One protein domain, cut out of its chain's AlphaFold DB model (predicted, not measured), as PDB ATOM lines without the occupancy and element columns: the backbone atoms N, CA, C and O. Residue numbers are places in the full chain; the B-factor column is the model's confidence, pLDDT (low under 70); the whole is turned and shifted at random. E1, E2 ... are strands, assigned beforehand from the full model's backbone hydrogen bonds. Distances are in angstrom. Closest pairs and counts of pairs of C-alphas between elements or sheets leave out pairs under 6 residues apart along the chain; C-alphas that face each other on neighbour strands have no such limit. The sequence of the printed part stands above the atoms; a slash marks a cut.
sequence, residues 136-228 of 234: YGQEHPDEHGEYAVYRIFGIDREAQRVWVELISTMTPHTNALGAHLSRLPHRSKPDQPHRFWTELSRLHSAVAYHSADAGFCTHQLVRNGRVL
ATOM      1  N   TYR A 136     203.837 159.005 140.836       85.50
ATOM      2  CA  TYR A 136     203.341 158.200 141.945       85.50
ATOM      3  C   TYR A 136     202.646 156.938 141.443       85.50
ATOM      4  O   TYR A 136     201.959 156.947 140.420       85.50
ATOM      5  N   GLY A 137     202.813 155.854 142.192       86.56
ATOM      6  CA  GLY A 137     202.153 154.574 141.953       86.56
ATOM      7  C   GLY A 137     201.468 154.063 143.212       86.56
ATOM      8  O   GLY A 137     201.852 154.416 144.322       86.56
ATOM      9  N   GLN A 138     200.461 153.220 143.041       87.19
ATOM     10  CA  GLN A 138     199.742 152.568 144.130       87.19
ATOM     11  C   GLN A 138     199.476 151.113 143.753       87.19
ATOM     12  O   GLN A 138     199.047 150.861 142.628       87.19
ATOM     13  N   GLU A 139     199.692 150.172 144.671       88.62
ATOM     14  CA  GLU A 139     199.324 148.761 144.481       88.62
ATOM     15  C   GLU A 139     197.817 148.516 144.620       88.62
ATOM     16  O   GLU A 139     197.046 149.367 145.075       88.62
ATOM     17  N   HIS A 140     197.397 147.321 144.214       84.00
ATOM     18  CA  HIS A 140     196.107 146.793 144.629       84.00
ATOM     19  C   HIS A 140     196.073 146.592 146.151       84.00
ATOM     20  O   HIS A 140     197.085 146.179 146.717       84.00
ATOM     21  N   PRO A 141     194.922 146.838 146.801       83.00
ATOM     22  CA  PRO A 141     194.686 146.340 148.147       83.00
ATOM     23  C   PRO A 141     194.818 144.819 148.171       83.00
ATOM     24  O   PRO A 141     194.292 144.137 147.284       83.00
ATOM     25  N   ASP A 142     195.523 144.302 149.170       85.75
ATOM     26  CA  ASP A 142     195.597 142.877 149.451       85.75
ATOM     27  C   ASP A 142     194.284 142.357 150.070       85.75
ATOM     28  O   ASP A 142     193.274 143.064 150.158       85.75
ATOM     29  N   GLU A 143     194.278 141.096 150.503       86.38
ATOM     30  CA  GLU A 143     193.110 140.470 151.135       86.38
ATOM     31  C   GLU A 143     192.680 141.143 152.454       86.38
ATOM     32  O   GLU A 143     191.525 141.015 152.864       86.38
ATOM     33  N   HIS A 144     193.577 141.901 153.086       84.12
ATOM     34  CA  HIS A 144     193.333 142.678 154.299       84.12
ATOM     35  C   HIS A 144     193.006 144.149 153.997       84.12
ATOM     36  O   HIS A 144     192.756 144.926 154.920       84.12
ATOM     37  N   GLY A 145     192.978 144.539 152.718       80.81
ATOM     38  CA  GLY A 145     192.783 145.912 152.274       80.81
ATOM     39  C   GLY A 145     194.027 146.795 152.420       80.81
ATOM     40  O   GLY A 145     193.915 148.012 152.273       80.81
ATOM     41  N   GLU A 146     195.195 146.217 152.712       84.88
ATOM     42  CA  GLU A 146     196.459 146.945 152.782       84.88
ATOM     43  C   GLU A 146     197.047 147.164 151.386       84.88
ATOM     44  O   GLU A 146     196.995 146.281 150.534       84.88
ATOM     45  N   TYR A 147     197.634 148.332 151.129       83.88
ATOM     46  CA  TYR A 147     198.314 148.598 149.857       83.88
ATOM     47  C   TYR A 147     199.517 149.522 150.010       83.88
ATOM     48  O   TYR A 147     199.557 150.392 150.880       83.88
ATOM     49  N   ALA A 148     200.498 149.379 149.124       87.81
ATOM     50  CA  ALA A 148     201.659 150.258 149.078       87.81
ATOM     51  C   ALA A 148     201.438 151.476 148.167       87.81
ATOM     52  O   ALA A 148     200.765 151.396 147.135       87.81
ATOM     53  N   VAL A 149     202.049 152.603 148.542       87.31
ATOM     54  CA  VAL A 149     202.135 153.828 147.737       87.31
ATOM     55  C   VAL A 149     203.599 154.139 147.456       87.31
ATOM     56  O   VAL A 149     204.444 154.138 148.354       87.31
ATOM     57  N   TYR A 150     203.889 154.444 146.200       88.44
ATOM     58  CA  TYR A 150     205.227 154.615 145.664       88.44
ATOM     59  C   TYR A 150     205.433 155.994 145.062       88.44
ATOM     60  O   TYR A 150     204.523 156.574 144.470       88.44
ATOM     61  N   ARG A 151     206.675 156.463 145.136       87.50
ATOM     62  CA  ARG A 151     207.216 157.546 144.319       87.50
ATOM     63  C   ARG A 151     207.943 156.935 143.126       87.50
ATOM     64  O   ARG A 151     208.701 155.994 143.324       87.50
ATOM     65  N   ILE A 152     207.724 157.447 141.919       85.56
ATOM     66  CA  ILE A 152     208.341 156.961 140.676       85.56
ATOM     67  C   ILE A 152     209.490 157.894 140.286       85.56
ATOM     68  O   ILE A 152     209.317 159.110 140.287       85.56
ATOM     69  N   PHE A 153     210.628 157.310 139.916       81.56
ATOM     70  CA  PHE A 153     211.837 158.004 139.454       81.56
ATOM     71  C   PHE A 153     212.294 157.531 138.073       81.56
ATOM     72  O   PHE A 153     213.107 158.175 137.440       81.56
ATOM     73  N   GLY A 154     211.796 156.403 137.577       79.75
ATOM     74  CA  GLY A 154     212.205 155.881 136.276       79.75
ATOM     75  C   GLY A 154     211.131 154.989 135.691       79.75
ATOM     76  O   GLY A 154     210.351 154.379 136.427       79.75
ATOM     77  N   ILE A 155     211.063 154.936 134.366       78.75
ATOM     78  CA  ILE A 155     210.086 154.126 133.642       78.75
ATOM     79  C   ILE A 155     210.820 153.355 132.563       78.75
ATOM     80  O   ILE A 155     211.404 153.950 131.663       78.75
ATOM     81  N   ASP A 156     210.721 152.034 132.630       77.69
ATOM     82  CA  ASP A 156     211.191 151.127 131.600       77.69
ATOM     83  C   ASP A 156     209.978 150.608 130.825       77.69
ATOM     84  O   ASP A 156     209.216 149.747 131.278       77.69
ATOM     85  N   ARG A 157     209.758 151.203 129.649       72.12
ATOM     86  CA  ARG A 157     208.604 150.881 128.804       72.12
ATOM     87  C   ARG A 157     208.755 149.538 128.106       72.12
ATOM     88  O   ARG A 157     207.736 148.936 127.788       72.12
ATOM     89  N   GLU A 158     209.970 149.074 127.851       74.50
ATOM     90  CA  GLU A 158     210.180 147.801 127.160       74.50
ATOM     91  C   GLU A 158     209.877 146.639 128.100       74.50
ATOM     92  O   GLU A 158     209.108 145.745 127.750       74.50
ATOM     93  N   ALA A 159     210.389 146.710 129.329       79.94
ATOM     94  CA  ALA A 159     210.131 145.708 130.356       79.94
ATOM     95  C   ALA A 159     208.831 145.950 131.148       79.94
ATOM     96  O   ALA A 159     208.494 145.139 131.996       79.94
ATOM     97  N   GLN A 160     208.086 147.031 130.872       84.31
ATOM     98  CA  GLN A 160     206.821 147.385 131.541       84.31
ATOM     99  C   GLN A 160     206.939 147.528 133.072       84.31
ATOM    100  O   GLN A 160     206.047 147.133 133.823       84.31
ATOM    101  N   ARG A 161     208.005 148.179 133.538       87.44
ATOM    102  CA  ARG A 161     208.323 148.352 134.965       87.44
ATOM    103  C   ARG A 161     208.708 149.792 135.298       87.44
ATOM    104  O   ARG A 161     209.029 150.590 134.421       87.44
ATOM    105  N   VAL A 162     208.661 150.135 136.580       86.62
ATOM    106  CA  VAL A 162     208.990 151.464 137.109       86.62
ATOM    107  C   VAL A 162     209.974 151.379 138.267       86.62
ATOM    108  O   VAL A 162     209.889 150.477 139.099       86.62
ATOM    109  N   TRP A 163     210.910 152.324 138.307       86.50
ATOM    110  CA  TRP A 163     211.874 152.490 139.387       86.50
ATOM    111  C   TRP A 163     211.234 153.346 140.466       86.50
ATOM    112  O   TRP A 163     210.835 154.486 140.203       86.50
ATOM    113  N   VAL A 164     211.083 152.782 141.661       87.06
ATOM    114  CA  VAL A 164     210.245 153.358 142.710       87.06
ATOM    115  C   VAL A 164     210.918 153.411 144.067       87.06
ATOM    116  O   VAL A 164     211.796 152.612 144.369       87.06
ATOM    117  N   GLU A 165     210.438 154.315 144.916       87.12
ATOM    118  CA  GLU A 165     210.670 154.324 146.362       87.12
ATOM    119  C   GLU A 165     209.337 154.149 147.094       87.12
ATOM    120  O   GLU A 165     208.340 154.793 146.756       87.12
ATOM    121  N   LEU A 166     209.314 153.301 148.126       87.50
ATOM    122  CA  LEU A 166     208.154 153.155 149.007       87.50
ATOM    123  C   LEU A 166     207.967 154.421 149.854       87.50
ATOM    124  O   LEU A 166     208.847 154.794 150.633       87.50
ATOM    125  N   ILE A 167     206.800 155.055 149.715       85.38
ATOM    126  CA  ILE A 167     206.388 156.210 150.524       85.38
ATOM    127  C   ILE A 167     205.742 155.718 151.811       85.38
ATOM    128  O   ILE A 167     206.142 156.121 152.902       85.38
ATOM    129  N   SER A 168     204.739 154.852 151.681       83.88
ATOM    130  CA  SER A 168     203.972 154.338 152.809       83.88
ATOM    131  C   SER A 168     203.215 153.070 152.448       83.88
ATOM    132  O   SER A 168     202.869 152.837 151.288       83.88
ATOM    133  N   THR A 169     202.896 152.297 153.476       86.06
ATOM    134  CA  THR A 169     201.861 151.265 153.430       86.06
ATOM    135  C   THR A 169     200.586 151.851 154.017       86.06
ATOM    136  O   THR A 169     200.622 152.512 155.054       86.06
ATOM    137  N   MET A 170     199.471 151.652 153.334       82.75
ATOM    138  CA  MET A 170     198.155 152.126 153.729       82.75
ATOM    139  C   MET A 170     197.376 150.945 154.291       82.75
ATOM    140  O   MET A 170     197.162 149.979 153.572       82.75
ATOM    141  N   THR A 171     196.945 151.032 155.547       84.81
ATOM    142  CA  THR A 171     196.158 149.985 156.220       84.81
ATOM    143  C   THR A 171     194.756 150.519 156.510       84.81
ATOM    144  O   THR A 171     194.642 151.665 156.958       84.81
ATOM    145  N   PRO A 172     193.677 149.748 156.302       79.62
ATOM    146  CA  PRO A 172     192.325 150.195 156.624       79.62
ATOM    147  C   PRO A 172     192.192 150.612 158.092       79.62
ATOM    148  O   PRO A 172     192.608 149.904 159.009       79.62
ATOM    149  N   HIS A 173     191.598 151.779 158.336       76.94
ATOM    150  CA  HIS A 173     191.350 152.258 159.689       76.94
ATOM    151  C   HIS A 173     190.062 151.633 160.228       76.94
ATOM    152  O   HIS A 173     188.956 151.960 159.795       76.94
ATOM    153  N   THR A 174     190.197 150.767 161.228       75.62
ATOM    154  CA  THR A 174     189.088 149.978 161.790       75.62
ATOM    155  C   THR A 174     187.947 150.820 162.366       75.62
ATOM    156  O   THR A 174     186.807 150.366 162.386       75.62
ATOM    157  N   ASN A 175     188.224 152.058 162.785       72.94
ATOM    158  CA  ASN A 175     187.248 152.922 163.458       72.94
ATOM    159  C   ASN A 175     186.689 154.049 162.570       72.94
ATOM    160  O   ASN A 175     185.957 154.901 163.067       72.94
ATOM    161  N   ALA A 176     187.046 154.109 161.280       67.06
ATOM    162  CA  ALA A 176     186.533 155.139 160.374       67.06
ATOM    163  C   ALA A 176     186.347 154.583 158.958       67.06
ATOM    164  O   ALA A 176     187.304 154.205 158.287       67.06
ATOM    165  N   LEU A 177     185.090 154.542 158.515       68.00
ATOM    166  CA  LEU A 177     184.694 153.916 157.259       68.00
ATOM    167  C   LEU A 177     185.359 154.625 156.067       68.00
ATOM    168  O   LEU A 177     185.192 155.829 155.883       68.00
ATOM    169  N   GLY A 178     186.131 153.875 155.277       61.91
ATOM    170  CA  GLY A 178     186.867 154.389 154.115       61.91
ATOM    171  C   GLY A 178     188.177 155.123 154.435       61.91
ATOM    172  O   GLY A 178     188.877 155.536 153.510       61.91
ATOM    173  N   ALA A 179     188.541 155.277 155.709       71.56
ATOM    174  CA  ALA A 179     189.817 155.872 156.091       71.56
ATOM    175  C   ALA A 179     190.936 154.822 156.099       71.56
ATOM    176  O   ALA A 179     190.711 153.653 156.405       71.56
ATOM    177  N   HIS A 180     192.156 155.262 155.797       78.12
ATOM    178  CA  HIS A 180     193.360 154.440 155.862       78.12
ATOM    179  C   HIS A 180     194.402 155.127 156.742       78.12
ATOM    180  O   HIS A 180     194.537 156.352 156.721       78.12
ATOM    181  N   LEU A 181     195.151 154.338 157.507       82.50
ATOM    182  CA  LEU A 181     196.344 154.779 158.214       82.50
ATOM    183  C   LEU A 181     197.550 154.647 157.296       82.50
ATOM    184  O   LEU A 181     197.802 153.575 156.753       82.50
ATOM    185  N   SER A 182     198.310 155.730 157.164       84.38
ATOM    186  CA  SER A 182     199.605 155.702 156.495       84.38
ATOM    187  C   SER A 182     200.685 155.278 157.484       84.38
ATOM    188  O   SER A 182     200.902 155.934 158.507       84.38
ATOM    189  N   ARG A 183     201.369 154.177 157.178       80.38
ATOM    190  CA  ARG A 183     202.547 153.707 157.899       80.38
ATOM    191  C   ARG A 183     203.778 153.938 157.038       80.38
ATOM    192  O   ARG A 183     203.919 153.352 155.966       80.38
ATOM    193  N   LEU A 184     204.679 154.785 157.522       77.94
ATOM    194  CA  LEU A 184     205.964 155.001 156.865       77.94
ATOM    195  C   LEU A 184     206.798 153.711 156.893       77.94
ATOM    196  O   LEU A 184     206.757 152.977 157.889       77.94
ATOM    197  N   PRO A 185     207.570 153.427 155.832       71.62
ATOM    198  CA  PRO A 185     208.439 152.267 155.795       71.62
ATOM    199  C   PRO A 185     209.467 152.334 156.920       71.62
ATOM    200  O   PRO A 185     210.073 153.376 157.181       71.62
ATOM    201  N   HIS A 186     209.688 151.198 157.578       67.75
ATOM    202  CA  HIS A 186     210.732 151.086 158.583       67.75
ATOM    203  C   HIS A 186     212.096 151.042 157.883       67.75
ATOM    204  O   HIS A 186     212.441 150.048 157.247       67.75
ATOM    205  N   ARG A 187     212.857 152.139 157.962       64.50
ATOM    206  CA  ARG A 187     214.187 152.252 157.348       64.50
ATOM    207  C   ARG A 187     215.264 151.975 158.389       64.50
ATOM    208  O   ARG A 187     215.314 152.641 159.418       64.50
ATOM    209  N   SER A 188     216.159 151.031 158.098       61.59
ATOM    210  CA  SER A 188     217.334 150.744 158.938       61.59
ATOM    211  C   SER A 188     218.340 151.904 158.936       61.59
ATOM    212  O   SER A 188     219.097 152.068 159.888       61.59
ATOM    213  N   LYS A 189     218.347 152.704 157.860       61.91
ATOM    214  CA  LYS A 189     219.131 153.934 157.704       61.91
ATOM    215  C   LYS A 189     218.220 155.037 157.146       61.91
ATOM    216  O   LYS A 189     217.732 154.872 156.029       61.91
ATOM    217  N   PRO A 190     217.973 156.133 157.884       58.44
ATOM    218  CA  PRO A 190     217.057 157.196 157.456       58.44
ATOM    219  C   PRO A 190     217.464 157.865 156.136       58.44
ATOM    220  O   PRO A 190     216.599 158.189 155.326       58.44
ATOM    221  N   ASP A 191     218.773 157.993 155.903       59.44
ATOM    222  CA  ASP A 191     219.334 158.828 154.832       59.44
ATOM    223  C   ASP A 191     219.606 158.081 153.519       59.44
ATOM    224  O   ASP A 191     220.158 158.657 152.585       59.44
ATOM    225  N   GLN A 192     219.245 156.796 153.423       56.72
ATOM    226  CA  GLN A 192     219.461 156.017 152.204       56.72
ATOM    227  C   GLN A 192     218.121 155.742 151.503       56.72
ATOM    228  O   GLN A 192     217.279 155.029 152.060       56.72
ATOM    229  N   PRO A 193     217.884 156.295 150.295       62.75
ATOM    230  CA  PRO A 193     216.677 155.990 149.541       62.75
ATOM    231  C   PRO A 193     216.714 154.519 149.111       62.75
ATOM    232  O   PRO A 193     217.582 154.094 148.350       62.75
ATOM    233  N   HIS A 194     215.766 153.725 149.612       76.00
ATOM    234  CA  HIS A 194     215.573 152.342 149.180       76.00
ATOM    235  C   HIS A 194     214.712 152.330 147.922       76.00
ATOM    236  O   HIS A 194     213.481 152.329 147.995       76.00
ATOM    237  N   ARG A 195     215.383 152.348 146.769       84.44
ATOM    238  CA  ARG A 195     214.743 152.301 145.456       84.44
ATOM    239  C   ARG A 195     214.849 150.909 144.837       84.44
ATOM    240  O   ARG A 195     215.837 150.210 145.060       84.44
ATOM    241  N   PHE A 196     213.818 150.496 144.108       86.56
ATOM    242  CA  PHE A 196     213.749 149.188 143.451       86.56
ATOM    243  C   PHE A 196     212.836 149.223 142.217       86.56
ATOM    244  O   PHE A 196     211.991 150.106 142.080       86.56
ATOM    245  N   TRP A 197     212.996 148.253 141.312       88.31
ATOM    246  CA  TRP A 197     212.118 148.085 140.153       88.31
ATOM    247  C   TRP A 197     210.854 147.325 140.560       88.31
ATOM    248  O   TRP A 197     210.939 146.297 141.235       88.31
ATOM    249  N   THR A 198     209.689 147.793 140.118       89.81
ATOM    250  CA  THR A 198     208.417 147.066 140.234       89.81
ATOM    251  C   THR A 198     207.661 147.062 138.910       89.81
ATOM    252  O   THR A 198     207.714 148.024 138.147       89.81
ATOM    253  N   GLU A 199     206.956 145.970 138.632       91.75
ATOM    254  CA  GLU A 199     206.167 145.794 137.411       91.75
ATOM    255  C   GLU A 199     204.928 146.699 137.417       91.75
ATOM    256  O   GLU A 199     204.207 146.775 138.414       91.75
ATOM    257  N   LEU A 200     204.614 147.333 136.282       87.81
ATOM    258  CA  LEU A 200     203.406 148.156 136.133       87.81
ATOM    259  C   LEU A 200     202.126 147.340 136.371       87.81
ATOM    260  O   LEU A 200     201.138 147.875 136.866       87.81
ATOM    261  N   SER A 201     202.143 146.043 136.062       87.50
ATOM    262  CA  SER A 201     201.014 145.124 136.258       87.50
ATOM    263  C   SER A 201     200.661 144.863 137.726       87.50
ATOM    264  O   SER A 201     199.558 144.405 138.009       87.50
ATOM    265  N   ARG A 202     201.570 145.159 138.666       87.75
ATOM    266  CA  ARG A 202     201.302 145.062 140.111       87.75
ATOM    267  C   ARG A 202     200.548 146.271 140.655       87.75
ATOM    268  O   ARG A 202     199.971 146.213 141.740       87.75
ATOM    269  N   LEU A 203     200.589 147.381 139.926       87.62
ATOM    270  CA  LEU A 203     200.014 148.635 140.371       87.62
ATOM    271  C   LEU A 203     198.521 148.667 140.046       87.62
ATOM    272  O   LEU A 203     198.090 148.283 138.967       87.62
ATOM    273  N   HIS A 204     197.725 149.182 140.973       84.25
ATOM    274  CA  HIS A 204     196.341 149.553 140.725       84.25
ATOM    275  C   HIS A 204     196.252 150.874 139.959       84.25
ATOM    276  O   HIS A 204     195.413 151.044 139.073       84.25
ATOM    277  N   SER A 205     197.124 151.824 140.282       81.12
ATOM    278  CA  SER A 205     197.232 153.078 139.549       81.12
ATOM    279  C   SER A 205     198.677 153.541 139.491       81.12
ATOM    280  O   SER A 205     199.470 153.269 140.390       81.12
ATOM    281  N   ALA A 206     199.026 154.223 138.408       83.19
ATOM    282  CA  ALA A 206     200.331 154.836 138.259       83.19
ATOM    283  C   ALA A 206     200.202 156.060 137.369       83.19
ATOM    284  O   ALA A 206     199.647 155.988 136.268       83.19
ATOM    285  N   VAL A 207     200.711 157.179 137.861       77.94
ATOM    286  CA  VAL A 207     200.712 158.461 137.175       77.94
ATOM    287  C   VAL A 207     202.129 158.976 137.167       77.94
ATOM    288  O   VAL A 207     202.807 158.947 138.189       77.94
ATOM    289  N   ALA A 208     202.562 159.461 136.020       76.12
ATOM    290  CA  ALA A 208     203.841 160.108 135.898       76.12
ATOM    291  C   ALA A 208     203.719 161.447 135.183       76.12
ATOM    292  O   ALA A 208     202.735 161.746 134.502       76.12
ATOM    293  N   TYR A 209     204.728 162.261 135.402       71.12
ATOM    294  CA  TYR A 209     204.794 163.654 135.093       71.12
ATOM    295  C   TYR A 209     206.129 163.962 134.445       71.12
ATOM    296  O   TYR A 209     207.153 163.375 134.791       71.12
ATOM    297  N   HIS A 210     206.124 164.919 133.535       60.78
ATOM    298  CA  HIS A 210     207.358 165.448 132.986       60.78
ATOM    299  C   HIS A 210     207.152 166.886 132.530       60.78
ATOM    300  O   HIS A 210     206.034 167.322 132.223       60.78
ATOM    301  N   SER A 211     208.254 167.624 132.476       53.50
ATOM    302  CA  SER A 211     208.299 168.874 131.741       53.50
ATOM    303  C   SER A 211     208.212 168.571 130.245       53.50
ATOM    304  O   SER A 211     208.832 167.650 129.718       53.50
ATOM    305  N   ALA A 212     207.393 169.343 129.555       50.47
ATOM    306  CA  ALA A 212     207.380 169.451 128.111       50.47
ATOM    307  C   ALA A 212     207.599 170.923 127.752       50.47
ATOM    308  O   ALA A 212     207.365 171.813 128.575       50.47
ATOM    309  N   ASP A 213     207.954 171.197 126.499       39.94
ATOM    310  CA  ASP A 213     208.144 172.562 125.975       39.94
ATOM    311  C   ASP A 213     206.934 173.493 126.215       39.94
ATOM    312  O   ASP A 213     207.037 174.715 126.125       39.94
ATOM    313  N   ALA A 214     205.769 172.912 126.512       38.28
ATOM    314  CA  ALA A 214     204.493 173.579 126.718       38.28
ATOM    315  C   ALA A 214     204.014 173.638 128.181       38.28
ATOM    316  O   ALA A 214     202.914 174.131 128.425       38.28
ATOM    317  N   GLY A 215     204.780 173.116 129.142       47.81
ATOM    318  CA  GLY A 215     204.387 173.032 130.551       47.81
ATOM    319  C   GLY A 215     204.490 171.619 131.123       47.81
ATOM    320  O   GLY A 215     205.194 170.769 130.592       47.81
ATOM    321  N   PHE A 216     203.805 171.378 132.240       51.34
ATOM    322  CA  PHE A 216     203.853 170.101 132.952       51.34
ATOM    323  C   PHE A 216     202.790 169.139 132.408       51.34
ATOM    324  O   PHE A 216     201.597 169.455 132.412       51.34
ATOM    325  N   CYS A 217     203.216 167.973 131.931       57.97
ATOM    326  CA  CYS A 217     202.332 166.929 131.426       57.97
ATOM    327  C   CYS A 217     202.097 165.865 132.499       57.97
ATOM    328  O   CYS A 217     203.007 165.531 133.246       57.97
ATOM    329  N   THR A 218     200.878 165.316 132.543       66.56
ATOM    330  CA  THR A 218     200.487 164.224 133.447       66.56
ATOM    331  C   THR A 218     199.972 163.054 132.619       66.56
ATOM    332  O   THR A 218     199.021 163.210 131.853       66.56
ATOM    333  N   HIS A 219     200.554 161.874 132.800       69.94
ATOM    334  CA  HIS A 219     200.205 160.656 132.078       69.94
ATOM    335  C   HIS A 219     199.888 159.527 133.033       69.94
ATOM    336  O   HIS A 219     200.604 159.279 133.997       69.94
ATOM    337  N   GLN A 220     198.826 158.798 132.724       70.31
ATOM    338  CA  GLN A 220     198.496 157.586 133.450       70.31
ATOM    339  C   GLN A 220     199.184 156.407 132.771       70.31
ATOM    340  O   GLN A 220     198.932 156.133 131.599       70.31
ATOM    341  N   LEU A 221     200.044 155.724 133.520       74.94
ATOM    342  CA  LEU A 221     200.707 154.490 133.106       74.94
ATOM    343  C   LEU A 221     199.834 153.277 133.438       74.94
ATOM    344  O   LEU A 221     199.837 152.289 132.711       74.94
ATOM    345  N   VAL A 222     199.062 153.360 134.526       74.94
ATOM    346  CA  VAL A 222     198.145 152.306 134.971       74.94
ATOM    347  C   VAL A 222     196.861 152.939 135.488       74.94
ATOM    348  O   VAL A 222     196.903 153.908 136.250       74.94
ATOM    349  N   ARG A 223     195.716 152.386 135.085       77.19
ATOM    350  CA  ARG A 223     194.389 152.787 135.567       77.19
ATOM    351  C   ARG A 223     193.600 151.551 135.970       77.19
ATOM    352  O   ARG A 223     193.316 150.705 135.125       77.19
ATOM    353  N   ASN A 224     193.201 151.487 137.235       74.25
ATOM    354  CA  ASN A 224     192.410 150.399 137.811       74.25
ATOM    355  C   ASN A 224     193.007 149.003 137.530       74.25
ATOM    356  O   ASN A 224     192.298 148.101 137.090       74.25
ATOM    357  N   GLY A 225     194.320 148.844 137.713       70.12
ATOM    358  CA  GLY A 225     195.055 147.596 137.469       70.12
ATOM    359  C   GLY A 225     195.373 147.309 136.003       70.12
ATOM    360  O   GLY A 225     196.049 146.336 135.683       70.12
ATOM    361  N   ARG A 226     194.893 148.145 135.076       71.81
ATOM    362  CA  ARG A 226     195.160 147.988 133.648       71.81
ATOM    363  C   ARG A 226     196.319 148.874 133.227       71.81
ATOM    364  O   ARG A 226     196.211 150.102 133.283       71.81
ATOM    365  N   VAL A 227     197.388 148.249 132.744       74.56
ATOM    366  CA  VAL A 227     198.511 148.961 132.129       74.56
ATOM    367  C   VAL A 227     198.029 149.654 130.857       74.56
ATOM    368  O   VAL A 227     197.389 149.053 129.990       74.56
ATOM    369  N   LEU A 228     198.292 150.953 130.775       66.94
ATOM    370  CA  LEU A 228     197.947 151.784 129.638       66.94
ATOM    371  C   LEU A 228     199.155 151.822 128.709       66.94
ATOM    372  O   LEU A 228     200.143 152.513 128.950       66.94
TER     373      LEU A 228
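Overview. This is residues 136 to 228 of the 234 residues of an uncharacterized protein of Streptomyces xinghaiensis (UniProt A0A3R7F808). One strongly twisted sheet of strands bends sharply through its neighbour strands E2 and E3 into an open trough, with E1 and E2 near the middle of the domain. The hairpin of E6 and E7 reaches out at one end of the longest axis, and the turn between E3 and E4 makes the other end. Residues 187 to 192, in the link before E5, and residues 211 to 216, at the tip of the E6 and E7 hairpin, stick out. The printed part has 93 residues, with no named helix and seven strands, E1 to E7 in order, in one branched antiparallel sheet of the all-strand class. It is only just compact, close to loose, with a radius of gyration of the C-alphas of 14.6 A and spans of 47 by 33 by 27 A.

Arrangement. E3, residues 161 to 172, has three neighbours: E2, residues 147 to 156, on one side, and E4, residues 180 to 183, and E5, residues 195 to 199, on the other side. Its pairing is staggered, with E5 over residues 161 to 165 and with E4 over residues 169 to 172. E2 bends by 88 degrees at residue 153 and E3 by 84 degrees at residue 164. E2 and E3 form a hairpin at 170 degrees, with N 149 and O 168 2.9 A apart, within hydrogen-bond range. E3 and E4 form a hairpin, with N 171 and O 181 at 2.9 A. Between E3 and E5, N 162 and O 198 are 2.8 A apart. On the other side of E2 from E3 is E1, residues 136 to 139, with N 137 and O 150 at 2.9 A. E1, E2, E3 and E4 make a meander, each strand the antiparallel neighbour of the one before. E6, residues 203 to 212, is antiparallel to E1 at 171 degrees, with N 138 and O 205 at 2.8 A. E7, residues 215 to 223, forms a hairpin with E6 at 162 degrees, with N 208 and O 219 at 2.8 A. E4, E5 and E7 are edge strands. E5 and E6 meet only through their link, while E4 and E5 are apart.

Along the chain. E1 begins at C-alpha 136, (203.341, 158.200, 141.945). E3, the longest strand, runs 27.0 A to C-alpha 172 at (192.325, 150.195, 156.624). E6 is 25.3 A long, E7 23.1 A, E2 22.5 A, E5 13.4 A, E1 10.6 A and E4 9.4 A. E7 ends at C-alpha 223, (194.389, 152.787, 135.567).

Size, cuts and confidence. The two C-alphas farthest apart are those of Asn 175 and Asp 213, 47.2 A. The printed part has no cut, and the link from E4 to E5, 11 residues, is long. The mean pLDDT of the printed part is 76.4; residues 176 to 178, 186 to 193, 210 to 219 and 228 are under 70.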